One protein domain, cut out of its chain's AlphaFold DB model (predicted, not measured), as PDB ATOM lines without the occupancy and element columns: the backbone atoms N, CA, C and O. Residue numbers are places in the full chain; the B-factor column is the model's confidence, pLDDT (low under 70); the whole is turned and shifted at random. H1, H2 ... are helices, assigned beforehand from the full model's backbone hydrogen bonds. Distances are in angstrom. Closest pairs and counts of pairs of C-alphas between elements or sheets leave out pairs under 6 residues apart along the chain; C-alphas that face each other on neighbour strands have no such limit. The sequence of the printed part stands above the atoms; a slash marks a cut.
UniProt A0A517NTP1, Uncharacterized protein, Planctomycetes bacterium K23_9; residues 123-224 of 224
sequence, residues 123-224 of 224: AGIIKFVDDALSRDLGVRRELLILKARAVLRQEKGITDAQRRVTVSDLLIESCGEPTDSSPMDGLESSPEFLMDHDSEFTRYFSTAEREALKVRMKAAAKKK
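AT A GLANCE: This is residues 123 to 224 of the 224 residues of an uncharacterized protein of Planctomycetes bacterium K23_9 (UniProt A0A517NTP1). Four longer helices stand side by side in a staggered row, H1, H2, H3 and then H6, and two short helices, H4 and H5, fold onto one side of it, with H4 packed on H6 and H5 near one end of H2. H1, H2 and H3 run as two helical hairpins in succession, and a long link leads from H3 to the short pair before H6 comes back beside H3. The printed part has 102 residues with six named helices, H1 to H6 in chain order, and no named strand; its class is all helix. It is compact, with a radius of gyration of the C-alphas of 13.2 A, and spans 37 by 36 by 23 A.

HOW THE PARTS SIT: H3, residues 160 to 176, is the longest helix. It touches H2, residues 140 to 152, at a shallow tilt of 12 degrees, opposite ways; their closest C-alphas, those of Arg 141 and Ser 174, are 4.5 A apart, and the two form a hairpin. H3 also touches H6, residues 207 to 221, the same way at a shallow tilt of 34 degrees, only just short of steep, with the C-alphas of Ile 172 and Met 217 closest at 4.6 A. H1, residues 123 to 134, forms a hairpin with H2 at a shallow tilt of 26 degrees, opposite ways; the closest C-alphas, of Ile 126 and Lys 147, are 5.6 A apart. H1 and H3 are apart. H4, residues 191 to 197, touches H6, with the C-alphas of Pro 191 and Lys 214 closest at 5.3 A. H5, residues 199 to 204, touches H4 only at the corner, the closest C-alphas being those of Met 195 and Thr 202 at 5.4 A. H2 and H5 only just touch, with 3 pairs of C-alphas within 8 A, and H2 does so with residues 149 to 152 alone; the closest C-alphas are those of Arg 149 and Glu 200, 7.3 A apart. In H1, H2, H3, H4, H5 and H6 every O i to N i+4 pair is within hydrogen-bond range.

IN THESE COORDINATES: H3 measures 24.6 A from C-alpha 160 at (135.397, 139.228, 145.609) to C-alpha 176. H6 measures 21.1 A and ends at C-alpha 221, (127.396, 114.223, 144.845). H2 measures 18.4 A. H1 measures 16.3 A and begins at C-alpha 123, (125.423, 138.887, 158.790). The short H4 and H5 measure 9.9 A and 8.5 A.

THE WHOLE: The two C-alphas farthest apart, those of Gly 157 and Pro 183, are 38.4 A from each other. The printed part has no cut and ends at the chain's last residue, Lys 224. The link from H3 to H4, residues 177 to 190, is long. The mean pLDDT of the printed part is 85.7; residues 178 to 189 and 223 to 224 are under 70.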
ATOM      1  N   ALA A 123     124.839 139.324 157.527       87.94
ATOM      2  CA  ALA A 123     125.423 138.887 158.790       87.94
ATOM      3  C   ALA A 123     124.417 138.125 159.669       87.94
ATOM      4  O   ALA A 123     124.775 137.086 160.225       87.94
ATOM      5  N   GLY A 124     123.167 138.593 159.766       88.88
ATOM      6  CA  GLY A 124     122.105 137.907 160.498       88.88
ATOM      7  C   GLY A 124     121.780 136.535 159.913       88.88
ATOM      8  O   GLY A 124     121.666 135.569 160.670       88.88
ATOM      9  N   ILE A 125     121.716 136.414 158.579       91.88
ATOM     10  CA  ILE A 125     121.521 135.112 157.916       91.88
ATOM     11  C   ILE A 125     122.700 134.176 158.188       91.88
ATOM     12  O   ILE A 125     122.484 133.028 158.571       91.88
ATOM     13  N   ILE A 126     123.936 134.644 157.982       93.12
ATOM     14  CA  ILE A 126     125.136 133.819 158.181       93.12
ATOM     15  C   ILE A 126     125.177 133.298 159.616       93.12
ATOM     16  O   ILE A 126     125.332 132.096 159.817       93.12
ATOM     17  N   LYS A 127     124.944 134.176 160.600       93.56
ATOM     18  CA  LYS A 127     124.892 133.792 162.012       93.56
ATOM     19  C   LYS A 127     123.799 132.758 162.283       93.56
ATOM     20  O   LYS A 127     124.070 131.762 162.939       93.56
ATOM     21  N   PHE A 128     122.588 132.967 161.763       93.94
ATOM     22  CA  PHE A 128     121.499 131.996 161.899       93.94
ATOM     23  C   PHE A 128     121.890 130.618 161.350       93.94
ATOM     24  O   PHE A 128     121.670 129.612 162.021       93.94
ATOM     25  N   VAL A 129     122.480 130.566 160.150       95.81
ATOM     26  CA  VAL A 129     122.897 129.297 159.546       95.81
ATOM     27  C   VAL A 129     124.005 128.637 160.365       95.81
ATOM     28  O   VAL A 129     123.937 127.435 160.605       95.81
ATOM     29  N   ASP A 130     124.994 129.396 160.833       96.81
ATOM     30  CA  ASP A 130     126.087 128.863 161.655       96.81
ATOM     31  C   ASP A 130     125.581 128.305 162.993       96.81
ATOM     32  O   ASP A 130     125.960 127.202 163.402       96.81
ATOM     33  N   ASP A 131     124.652 129.011 163.640       96.69
ATOM     34  CA  ASP A 131     123.995 128.560 164.867       96.69
ATOM     35  C   ASP A 131     123.145 127.296 164.624       96.69
ATOM     36  O   ASP A 131     123.106 126.404 165.472       96.69
ATOM     37  N   ALA A 132     122.474 127.183 163.473       96.06
ATOM     38  CA  ALA A 132     121.689 125.999 163.117       96.06
ATOM     39  C   ALA A 132     122.582 124.783 162.819       96.06
ATOM     40  O   ALA A 132     122.374 123.712 163.389       96.06
ATOM     41  N   LEU A 133     123.611 124.958 161.984       95.31
ATOM     42  CA  LEU A 133     124.525 123.885 161.584       95.31
ATOM     43  C   LEU A 133     125.377 123.374 162.752       95.31
ATOM     44  O   LEU A 133     125.623 122.174 162.839       95.31
ATOM     45  N   SER A 134     125.807 124.251 163.664       96.81
ATOM     46  CA  SER A 134     126.559 123.846 164.866       96.81
ATOM     47  C   SER A 134     125.731 123.015 165.850       96.81
ATOM     48  O   SER A 134     126.293 122.295 166.674       96.81
ATOM     49  N   ARG A 135     124.400 123.099 165.757       95.94
ATOM     50  CA  ARG A 135     123.441 122.370 166.597       95.94
ATOM     51  C   ARG A 135     122.780 121.192 165.882       95.94
ATOM     52  O   ARG A 135     121.866 120.608 166.456       95.94
ATOM     53  N   ASP A 136     123.225 120.877 164.664       94.19
ATOM     54  CA  ASP A 136     122.646 119.838 163.805       94.19
ATOM     55  C   ASP A 136     121.126 120.002 163.607       94.19
ATOM     56  O   ASP A 136     120.341 119.066 163.752       94.19
ATOM     57  N   LEU A 137     120.699 121.246 163.348       93.50
ATOM     58  CA  LEU A 137     119.300 121.594 163.109       93.50
ATOM     59  C   LEU A 137     119.024 121.876 161.635       93.50
ATOM     60  O   LEU A 137     119.829 122.501 160.944       93.50
ATOM     61  N   GLY A 138     117.819 121.515 161.204       91.56
ATOM     62  CA  GLY A 138     117.306 121.787 159.866       91.56
ATOM     63  C   GLY A 138     117.970 120.975 158.760       91.56
ATOM     64  O   GLY A 138     118.817 120.113 158.976       91.56
ATOM     65  N   VAL A 139     117.562 121.254 157.525       90.88
ATOM     66  CA  VAL A 139     118.092 120.564 156.346       90.88
ATOM     67  C   VAL A 139     119.419 121.203 155.954       90.88
ATOM     68  O   VAL A 139     119.449 122.267 155.328       90.88
ATOM     69  N   ARG A 140     120.526 120.532 156.298       91.44
ATOM     70  CA  ARG A 140     121.904 121.006 156.074       91.44
ATOM     71  C   ARG A 140     122.121 121.582 154.676       91.44
ATOM     72  O   ARG A 140     122.633 122.689 154.542       91.44
ATOM     73  N   ARG A 141     121.686 120.868 153.635       89.38
ATOM     74  CA  ARG A 141     121.805 121.318 152.240       89.38
ATOM     75  C   ARG A 141     121.144 122.674 151.993       89.38
ATOM     76  O   ARG A 141     121.762 123.553 151.398       89.38
ATOM     77  N   GLU A 142     119.903 122.851 152.442       89.19
ATOM     78  CA  GLU A 142     119.156 124.099 152.251       89.19
ATOM     79  C   GLU A 142     119.811 125.259 153.013       89.19
ATOM     80  O   GLU A 142     119.938 126.361 152.476       89.19
ATOM     81  N   LEU A 143     120.302 124.990 154.225       92.75
ATOM     82  CA  LEU A 143     121.033 125.961 155.039       92.75
ATOM     83  C   LEU A 143     122.354 126.388 154.383       92.75
ATOM     84  O   LEU A 143     122.654 127.582 154.334       92.75
ATOM     85  N   LEU A 144     123.119 125.451 153.813       94.00
ATOM     86  CA  LEU A 144     124.353 125.758 153.082       94.00
ATOM     87  C   LEU A 144     124.084 126.628 151.846       94.00
ATOM     88  O   LEU A 144     124.798 127.605 151.620       94.00
ATOM     89  N   ILE A 145     123.019 126.338 151.089       92.00
ATOM     90  CA  ILE A 145     122.606 127.166 149.944       92.00
ATOM     91  C   ILE A 145     122.169 128.563 150.417       92.00
ATOM     92  O   ILE A 145     122.534 129.569 149.804       92.00
ATOM     93  N   LEU A 146     121.420 128.659 151.521       91.88
ATOM     94  CA  LEU A 146     121.030 129.942 152.112       91.88
ATOM     95  C   LEU A 146     122.259 130.766 152.528       91.88
ATOM     96  O   LEU A 146     122.336 131.955 152.211       91.88
ATOM     97  N   LYS A 147     123.249 130.135 153.171       94.50
ATOM     98  CA  LYS A 147     124.514 130.783 153.543       94.50
ATOM     99  C   LYS A 147     125.308 131.220 152.319       94.50
ATOM    100  O   LYS A 147     125.817 132.335 152.310       94.50
ATOM    101  N   ALA A 148     125.367 130.402 151.268       94.50
ATOM    102  CA  ALA A 148     126.024 130.761 150.013       94.50
ATOM    103  C   ALA A 148     125.424 132.047 149.414       94.50
ATOM    104  O   ALA A 148     126.161 132.973 149.075       94.50
ATOM    105  N   ARG A 149     124.089 132.161 149.376       90.88
ATOM    106  CA  ARG A 149     123.406 133.394 148.943       90.88
ATOM    107  C   ARG A 149     123.712 134.587 149.858       90.88
ATOM    108  O   ARG A 149     123.927 135.692 149.371       90.88
ATOM    109  N   ALA A 150     123.775 134.385 151.174       91.75
ATOM    110  CA  ALA A 150     124.120 135.459 152.107       91.75
ATOM    111  C   ALA A 150     125.568 135.957 151.928       91.75
ATOM    112  O   ALA A 150     125.800 137.166 151.892       91.75
ATOM    113  N   VAL A 151     126.532 135.048 151.742       92.81
ATOM    114  CA  VAL A 151     127.948 135.382 151.499       92.81
ATOM    115  C   VAL A 151     128.129 136.126 150.176       92.81
ATOM    116  O   VAL A 151     128.873 137.105 150.131       92.81
ATOM    117  N   LEU A 152     127.424 135.725 149.111       90.12
ATOM    118  CA  LEU A 152     127.444 136.448 147.831       90.12
ATOM    119  C   LEU A 152     127.127 137.934 147.991       90.12
ATOM    120  O   LEU A 152     127.739 138.787 147.351       90.12
ATOM    121  N   ARG A 153     126.170 138.232 148.866       85.94
ATOM    122  CA  ARG A 153     125.669 139.581 149.125       85.94
ATOM    123  C   ARG A 153     126.462 140.308 150.212       85.94
ATOM    124  O   ARG A 153     126.112 141.422 150.582       85.94
ATOM    125  N   GLN A 154     127.496 139.693 150.786       87.12
ATOM    126  CA  GLN A 154     128.305 140.323 151.822       87.12
ATOM    127  C   GLN A 154     129.268 141.338 151.191       87.12
ATOM    128  O   GLN A 154     130.237 140.974 150.529       87.12
ATOM    129  N   GLU A 155     129.014 142.629 151.396       78.69
ATOM    130  CA  GLU A 155     129.830 143.710 150.815       78.69
ATOM    131  C   GLU A 155     131.048 144.090 151.667       78.69
ATOM    132  O   GLU A 155     132.005 144.670 151.157       78.69
ATOM    133  N   LYS A 156     131.032 143.774 152.969       82.25
ATOM    134  CA  LYS A 156     132.067 144.188 153.928       82.25
ATOM    135  C   LYS A 156     132.859 143.004 154.471       82.25
ATOM    136  O   LYS A 156     132.294 141.971 154.824       82.25
ATOM    137  N   GLY A 157     134.165 143.220 154.625       82.56
ATOM    138  CA  GLY A 157     135.072 142.317 155.339       82.56
ATOM    139  C   GLY A 157     135.616 141.147 154.520       82.56
ATOM    140  O   GLY A 157     136.360 140.343 155.071       82.56
ATOM    141  N   ILE A 158     135.259 141.034 153.236       88.88
ATOM    142  CA  ILE A 158     135.686 139.920 152.381       88.88
ATOM    143  C   ILE A 158     135.843 140.405 150.928       88.88
ATOM    144  O   ILE A 158     135.049 141.211 150.443       88.88
ATOM    145  N   THR A 159     136.891 139.948 150.241       92.38
ATOM    146  CA  THR A 159     137.163 140.298 148.837       92.38
ATOM    147  C   THR A 159     136.275 139.510 147.873       92.38
ATOM    148  O   THR A 159     135.736 138.461 148.221       92.38
ATOM    149  N   ASP A 160     136.164 139.964 146.622       91.44
ATOM    150  CA  ASP A 160     135.397 139.228 145.609       91.44
ATOM    151  C   ASP A 160     135.939 137.807 145.379       91.44
ATOM    152  O   ASP A 160     135.174 136.850 145.304       91.44
ATOM    153  N   ALA A 161     137.266 137.643 145.379       92.19
ATOM    154  CA  ALA A 161     137.898 136.330 145.283       92.19
ATOM    155  C   ALA A 161     137.534 135.427 146.478       92.19
ATOM    156  O   ALA A 161     137.203 134.258 146.291       92.19
ATOM    157  N   GLN A 162     137.531 135.973 147.699       93.56
ATOM    158  CA  GLN A 162     137.119 135.232 148.896       93.56
ATOM    159  C   GLN A 162     135.635 134.839 148.848       93.56
ATOM    160  O   GLN A 162     135.307 133.714 149.229       93.56
ATOM    161  N   ARG A 163     134.750 135.709 148.335       93.38
ATOM    162  CA  ARG A 163     133.332 135.369 148.097       93.38
ATOM    163  C   ARG A 163     133.200 134.214 147.125       93.38
ATOM    164  O   ARG A 163     132.545 133.235 147.463       93.38
ATOM    165  N   ARG A 164     133.853 134.288 145.963       94.06
ATOM    166  CA  ARG A 164     133.812 133.226 144.943       94.06
ATOM    167  C   ARG A 164     134.227 131.875 145.505       94.06
ATOM    168  O   ARG A 164     133.511 130.897 145.294       94.06
ATOM    169  N   VAL A 165     135.339 131.828 146.241       95.12
ATOM    170  CA  VAL A 165     135.830 130.596 146.877       95.12
ATOM    171  C   VAL A 165     134.823 130.084 147.904       95.12
ATOM    172  O   VAL A 165     134.335 128.969 147.767       95.12
ATOM    173  N   THR A 166     134.429 130.927 148.862       95.75
ATOM    174  CA  THR A 166     133.523 130.534 149.954       95.75
ATOM    175  C   THR A 166     132.176 130.041 149.425       95.75
ATOM    176  O   THR A 166     131.674 129.007 149.853       95.75
ATOM    177  N   VAL A 167     131.588 130.755 148.463       95.88
ATOM    178  CA  VAL A 167     130.307 130.385 147.849       95.88
ATOM    179  C   VAL A 167     130.435 129.077 147.078       95.88
ATOM    180  O   VAL A 167     129.572 128.215 147.207       95.88
ATOM    181  N   SER A 168     131.519 128.897 146.318       95.94
ATOM    182  CA  SER A 168     131.774 127.643 145.602       95.94
ATOM    183  C   SER A 168     131.879 126.461 146.560       95.94
ATOM    184  O   SER A 168     131.277 125.420 146.309       95.94
ATOM    185  N   ASP A 169     132.615 126.618 147.661       96.44
ATOM    186  CA  ASP A 169     132.830 125.547 148.633       96.44
ATOM    187  C   ASP A 169     131.526 125.175 149.351       96.44
ATOM    188  O   ASP A 169     131.198 123.992 149.426       96.44
ATOM    189  N   LEU A 170     130.721 126.166 149.757       96.06
ATOM    190  CA  LEU A 170     129.392 125.938 150.340       96.06
ATOM    191  C   LEU A 170     128.452 125.196 149.377       96.06
ATOM    192  O   LEU A 170     127.730 124.288 149.786       96.06
ATOM    193  N   LEU A 171     128.457 125.558 148.090       93.94
ATOM    194  CA  LEU A 171     127.625 124.903 147.078       93.94
ATOM    195  C   LEU A 171     128.074 123.462 146.808       93.94
ATOM    196  O   LEU A 171     127.233 122.570 146.704       93.94
ATOM    197  N   ILE A 172     129.383 123.218 146.742       93.56
ATOM    198  CA  ILE A 172     129.948 121.872 146.584       93.56
ATOM    199  C   ILE A 172     129.603 120.996 147.785       93.56
ATOM    200  O   ILE A 172     129.160 119.864 147.595       93.56
ATOM    201  N   GLU A 173     129.766 121.521 148.999       92.69
ATOM    202  CA  GLU A 173     129.399 120.827 150.233       92.69
ATOM    203  C   GLU A 173     127.906 120.485 150.245       92.69
ATOM    204  O   GLU A 173     127.537 119.344 150.515       92.69
ATOM    205  N   SER A 174     127.047 121.426 149.839       91.00
ATOM    206  CA  SER A 174     125.597 121.212 149.792       91.00
ATOM    207  C   SER A 174     125.186 120.046 148.879       91.00
ATOM    208  O   SER A 174     124.238 119.327 149.189       91.00
ATOM    209  N   CYS A 175     125.910 119.810 147.780       84.69
ATOM    210  CA  CYS A 175     125.668 118.685 146.870       84.69
ATOM    211  C   CYS A 175     126.205 117.353 147.386       84.69
ATOM    212  O   CYS A 175     125.810 116.308 146.877       84.69
ATOM    213  N   GLY A 176     127.104 117.385 148.368       77.06
ATOM    214  CA  GLY A 176     127.527 116.193 149.077       77.06
ATOM    215  C   GLY A 176     126.434 115.644 149.989       77.06
ATOM    216  O   GLY A 176     126.540 114.496 150.385       77.06
ATOM    217  N   GLU A 177     125.391 116.398 150.342       77.75
ATOM    218  CA  GLU A 177     124.372 115.955 151.301       77.75
ATOM    219  C   GLU A 177     123.233 115.127 150.679       77.75
ATOM    220  O   GLU A 177     122.819 115.410 149.551       77.75
ATOM    221  N   PRO A 178     122.711 114.103 151.392       65.12
ATOM    222  CA  PRO A 178     121.610 113.291 150.892       65.12
ATOM    223  C   PRO A 178     120.347 114.137 150.687       65.12
ATOM    224  O   PRO A 178     120.037 115.050 151.452       65.12
ATOM    225  N   THR A 179     119.609 113.843 149.616       63.00
ATOM    226  CA  THR A 179     118.271 114.392 149.380       63.00
ATOM    227  C   THR A 179     117.250 113.606 150.187       63.00
ATOM    228  O   THR A 179     116.780 112.571 149.723       63.00
ATOM    229  N   ASP A 180     116.857 114.118 151.350       51.69
ATOM    230  CA  ASP A 180     115.779 113.518 152.157       51.69
ATOM    231  C   ASP A 180     114.366 113.844 151.623       51.69
ATOM    232  O   ASP A 180     113.358 113.523 152.252       51.69
ATOM    233  N   SER A 181     114.258 114.491 150.458       46.41
ATOM    234  CA  SER A 181     112.994 115.002 149.923       46.41
ATOM    235  C   SER A 181     112.641 114.477 148.531       46.41
ATOM    236  O   SER A 181     113.507 114.102 147.744       46.41
ATOM    237  N   SER A 182     111.332 114.506 148.253       44.38
ATOM    238  CA  SER A 182     110.649 114.181 146.992       44.38
ATOM    239  C   SER A 182     111.466 114.509 145.725       44.38
ATOM    240  O   SER A 182     112.098 115.563 145.675       44.38
ATOM    241  N   PRO A 183     111.412 113.683 144.659       42.91
ATOM    242  CA  PRO A 183     112.180 113.887 143.422       42.91
ATOM    243  C   PRO A 183     111.979 115.258 142.748       42.91
ATOM    244  O   PRO A 183     112.876 115.718 142.047       42.91
ATOM    245  N   MET A 184     110.855 115.942 142.996       42.66
ATOM    246  CA  MET A 184     110.625 117.316 142.519       42.66
ATOM    247  C   MET A 184     111.437 118.371 143.298       42.66
ATOM    248  O   MET A 184     111.863 119.362 142.716       42.66
ATOM    249  N   ASP A 185     111.721 118.134 144.582       49.16
ATOM    250  CA  ASP A 185     112.495 119.041 145.448       49.16
ATOM    251  C   ASP A 185     114.014 118.952 145.176       49.16
ATOM    252  O   ASP A 185     114.778 119.888 145.431       49.16
ATOM    253  N   GLY A 186     114.476 117.824 144.624       53.84
ATOM    254  CA  GLY A 186     115.867 117.644 144.196       53.84
ATOM    255  C   GLY A 186     116.242 118.471 142.960       53.84
ATOM    256  O   GLY A 186     117.428 118.729 142.740       53.84
ATOM    257  N   LEU A 187     115.249 118.911 142.176       55.56
ATOM    258  CA  LEU A 187     115.462 119.641 140.926       55.56
ATOM    259  C   LEU A 187     115.939 121.077 141.191       55.56
ATOM    260  O   LEU A 187     116.971 121.471 140.654       55.56
ATOM    261  N   GLU A 188     115.265 121.809 142.088       62.09
ATOM    262  CA  GLU A 188     115.579 123.212 142.436       62.09
ATOM    263  C   GLU A 188     116.903 123.389 143.200       62.09
ATOM    264  O   GLU A 188     117.394 124.498 143.409       62.09
ATOM    265  N   SER A 189     117.493 122.283 143.642       66.44
ATOM    266  CA  SER A 189     118.768 122.263 144.353       66.44
ATOM    267  C   SER A 189     119.887 121.607 143.535       66.44
ATOM    268  O   SER A 189     121.024 121.539 144.006       66.44
ATOM    269  N   SER A 190     119.594 121.116 142.325       80.88
ATOM    270  CA  SER A 190     120.580 120.490 141.435       80.88
ATOM    271  C   SER A 190     121.681 121.474 141.006       80.88
ATOM    272  O   SER A 190     121.429 122.680 140.941       80.88
ATOM    273  N   PRO A 191     122.901 120.995 140.692       84.00
ATOM    274  CA  PRO A 191     123.967 121.858 140.184       84.00
ATOM    275  C   PRO A 191     123.555 122.664 138.950       84.00
ATOM    276  O   PRO A 191     123.878 123.844 138.857       84.00
ATOM    277  N   GLU A 192     122.824 122.046 138.023       86.12
ATOM    278  CA  GLU A 192     122.261 122.690 136.837       86.12
ATOM    279  C   GLU A 192     121.301 123.808 137.224       86.12
ATOM    280  O   GLU A 192     121.500 124.952 136.823       86.12
ATOM    281  N   PHE A 193     120.306 123.514 138.062       85.94
ATOM    282  CA  PHE A 193     119.329 124.519 138.460       85.94
ATOM    283  C   PHE A 193     119.978 125.691 139.196       85.94
ATOM    284  O   PHE A 193     119.738 126.850 138.857       85.94
ATOM    285  N   LEU A 194     120.843 125.403 140.170       84.88
ATOM    286  CA  LEU A 194     121.518 126.439 140.947       84.88
ATOM    287  C   LEU A 194     122.428 127.310 140.079       84.88
ATOM    288  O   LEU A 194     122.557 128.491 140.361       84.88
ATOM    289  N   MET A 195     123.075 126.764 139.049       89.25
ATOM    290  CA  MET A 195     124.011 127.537 138.225       89.25
ATOM    291  C   MET A 195     123.367 128.197 137.006       89.25
ATOM    292  O   MET A 195     123.898 129.192 136.522       89.25
ATOM    293  N   ASP A 196     122.259 127.666 136.497       86.19
ATOM    294  CA  ASP A 196     121.639 128.178 135.273       86.19
ATOM    295  C   ASP A 196     120.364 128.976 135.548       86.19
ATOM    296  O   ASP A 196     120.125 129.980 134.876       86.19
ATOM    297  N   HIS A 197     119.595 128.610 136.578       81.69
ATOM    298  CA  HIS A 197     118.279 129.193 136.853       81.69
ATOM    299  C   HIS A 197     118.236 130.074 138.112       81.69
ATOM    300  O   HIS A 197     117.401 130.979 138.196       81.69
ATOM    301  N   ASP A 198     119.137 129.885 139.082       83.06
ATOM    302  CA  ASP A 198     119.214 130.791 140.233       83.06
ATOM    303  C   ASP A 198     119.876 132.117 139.839       83.06
ATOM    304  O   ASP A 198     121.094 132.234 139.700       83.06
ATOM    305  N   SER A 199     119.048 133.153 139.707       78.12
ATOM    306  CA  SER A 199     119.466 134.475 139.237       78.12
ATOM    307  C   SER A 199     120.657 135.093 139.983       78.12
ATOM    308  O   SER A 199     121.353 135.922 139.397       78.12
ATOM    309  N   GLU A 200     120.910 134.729 141.245       85.69
ATOM    310  CA  GLU A 200     122.038 135.271 142.013       85.69
ATOM    311  C   GLU A 200     123.347 134.600 141.622       85.69
ATOM    312  O   GLU A 200     124.312 135.285 141.277       85.69
ATOM    313  N   PHE A 201     123.366 133.267 141.606       88.62
ATOM    314  CA  PHE A 201     124.544 132.508 141.198       88.62
ATOM    315  C   PHE A 201     124.838 132.712 139.711       88.62
ATOM    316  O   PHE A 201     125.986 132.981 139.348       88.62
ATOM    317  N   THR A 202     123.803 132.689 138.863       87.88
ATOM    318  CA  THR A 202     123.930 132.892 137.416       87.88
ATOM    319  C   THR A 202     124.549 134.252 137.093       87.88
ATOM    320  O   THR A 202     125.388 134.339 136.200       87.88
ATOM    321  N   ARG A 203     124.177 135.326 137.804       87.81
ATOM    322  CA  ARG A 203     124.737 136.669 137.561       87.81
ATOM    323  C   ARG A 203     126.135 136.858 138.140       87.81
ATOM    324  O   ARG A 203     126.899 137.654 137.604       87.81
ATOM    325  N   TYR A 204     126.453 136.177 139.237       90.75
ATOM    326  CA  TYR A 204     127.712 136.387 139.946       90.75
ATOM    327  C   TYR A 204     128.900 135.646 139.315       90.75
ATOM    328  O   TYR A 204     130.011 136.186 139.224       90.75
ATOM    329  N   PHE A 205     128.667 134.411 138.874       92.75
ATOM    330  CA  PHE A 205     129.678 133.578 138.234       92.75
ATOM    331  C   PHE A 205     129.637 133.741 136.711       92.75
ATOM    332  O   PHE A 205     128.576 133.707 136.087       92.75
ATOM    333  N   SER A 206     130.812 133.870 136.100       93.56
ATOM    334  CA  SER A 206     130.971 133.790 134.648       93.56
ATOM    335  C   SER A 206     130.591 132.401 134.134       93.56
ATOM    336  O   SER A 206     130.657 131.413 134.864       93.56
ATOM    337  N   THR A 207     130.258 132.291 132.847       93.44
ATOM    338  CA  THR A 207     129.908 131.004 132.223       93.44
ATOM    339  C   THR A 207     130.963 129.922 132.486       93.44
ATOM    340  O   THR A 207     130.610 128.805 132.849       93.44
ATOM    341  N   ALA A 208     132.253 130.257 132.374       94.25
ATOM    342  CA  ALA A 208     133.339 129.309 132.624       94.25
ATOM    343  C   ALA A 208     133.395 128.847 134.092       94.25
ATOM    344  O   ALA A 208     133.569 127.657 134.355       94.25
ATOM    345  N   GLU A 209     133.205 129.763 135.048       94.56
ATOM    346  CA  GLU A 209     133.138 129.420 136.474       94.56
ATOM    347  C   GLU A 209     131.934 128.528 136.779       94.56
ATOM    348  O   GLU A 209     132.076 127.558 137.521       94.56
ATOM    349  N   ARG A 210     130.770 128.807 136.179       95.00
ATOM    350  CA  ARG A 210     129.556 127.998 136.365       95.00
ATOM    351  C   ARG A 210     129.750 126.575 135.860       95.00
ATOM    352  O   ARG A 210     129.471 125.638 136.599       95.00
ATOM    353  N   GLU A 211     130.285 126.392 134.655       94.12
ATOM    354  CA  GLU A 211     130.560 125.052 134.117       94.12
ATOM    355  C   GLU A 211     131.577 124.284 134.974       94.12
ATOM    356  O   GLU A 211     131.356 123.119 135.321       94.12
ATOM    357  N   ALA A 212     132.657 124.942 135.402       94.62
ATOM    358  CA  ALA A 212     133.639 124.332 136.296       94.62
ATOM    359  C   ALA A 212     133.025 123.943 137.655       94.62
ATOM    360  O   ALA A 212     133.305 122.864 138.189       94.62
ATOM    361  N   LEU A 213     132.163 124.796 138.212       94.38
ATOM    362  CA  LEU A 213     131.508 124.559 139.492       94.38
ATOM    363  C   LEU A 213     130.489 123.413 139.403       94.38
ATOM    364  O   LEU A 213     130.518 122.533 140.263       94.38
ATOM    365  N   LYS A 214     129.692 123.326 138.325       94.06
ATOM    366  CA  LYS A 214     128.796 122.182 138.063       94.06
ATOM    367  C   LYS A 214     129.551 120.855 138.097       94.06
ATOM    368  O   LYS A 214     129.087 119.905 138.724       94.06
ATOM    369  N   VAL A 215     130.722 120.776 137.458       94.19
ATOM    370  CA  VAL A 215     131.553 119.558 137.459       94.19
ATOM    371  C   VAL A 215     131.986 119.189 138.880       94.19
ATOM    372  O   VAL A 215     131.846 118.031 139.281       94.19
ATOM    373  N   ARG A 216     132.463 120.163 139.664       94.00
ATOM    374  CA  ARG A 216     132.885 119.943 141.060       94.00
ATOM    375  C   ARG A 216     131.718 119.506 141.953       94.00
ATOM    376  O   ARG A 216     131.869 118.551 142.711       94.00
ATOM    377  N   MET A 217     130.557 120.145 141.824       92.62
ATOM    378  CA  MET A 217     129.338 119.803 142.569       92.62
ATOM    379  C   MET A 217     128.849 118.386 142.235       92.62
ATOM    380  O   MET A 217     128.575 117.597 143.136       92.62
ATOM    381  N   LYS A 218     128.824 118.010 140.947       89.88
ATOM    382  CA  LYS A 218     128.493 116.641 140.506       89.88
ATOM    383  C   LYS A 218     129.479 115.604 141.033       89.88
ATOM    384  O   LYS A 218     129.082 114.494 141.372       89.88
ATOM    385  N   ALA A 219     130.766 115.941 141.074       89.94
ATOM    386  CA  ALA A 219     131.783 115.055 141.626       89.94
ATOM    387  C   ALA A 219     131.595 114.850 143.138       89.94
ATOM    388  O   ALA A 219     131.772 113.733 143.612       89.94
ATOM    389  N   ALA A 220     131.209 115.891 143.881       88.75
ATOM    390  CA  ALA A 220     130.892 115.782 145.305       88.75
ATOM    391  C   ALA A 220     129.655 114.908 145.562       88.75
ATOM    392  O   ALA A 220     129.710 114.036 146.424       88.75
ATOM    393  N   ALA A 221     128.604 115.050 144.750       83.12
ATOM    394  CA  ALA A 221     127.396 114.223 144.845       83.12
ATOM    395  C   ALA A 221     127.651 112.719 144.604       83.12
ATOM    396  O   ALA A 221     126.904 111.885 145.098       83.12
ATOM    397  N   LYS A 222     128.706 112.363 143.857       78.94
ATOM    398  CA  LYS A 222     129.082 110.969 143.540       78.94
ATOM    399  C   LYS A 222     129.984 110.293 144.578       78.94
ATOM    400  O   LYS A 222     130.285 109.117 144.426       78.94
ATOM    401  N   LYS A 223     130.505 111.030 145.566       69.06
ATOM    402  CA  LYS A 223     131.456 110.503 146.566       69.06
ATOM    403  C   LYS A 223     130.777 109.840 147.778       69.06
ATOM    404  O   LYS A 223     131.477 109.517 148.736       69.06
ATOM    405  N   LYS A 224     129.459 109.647 147.738       55.12
ATOM    406  CA  LYS A 224     128.660 108.906 148.724       55.12
ATOM    407  C   LYS A 224     128.065 107.665 148.069       55.12
ATOM    408  O   LYS A 224     127.890 106.674 148.806       55.12
TER     409      LYS A 224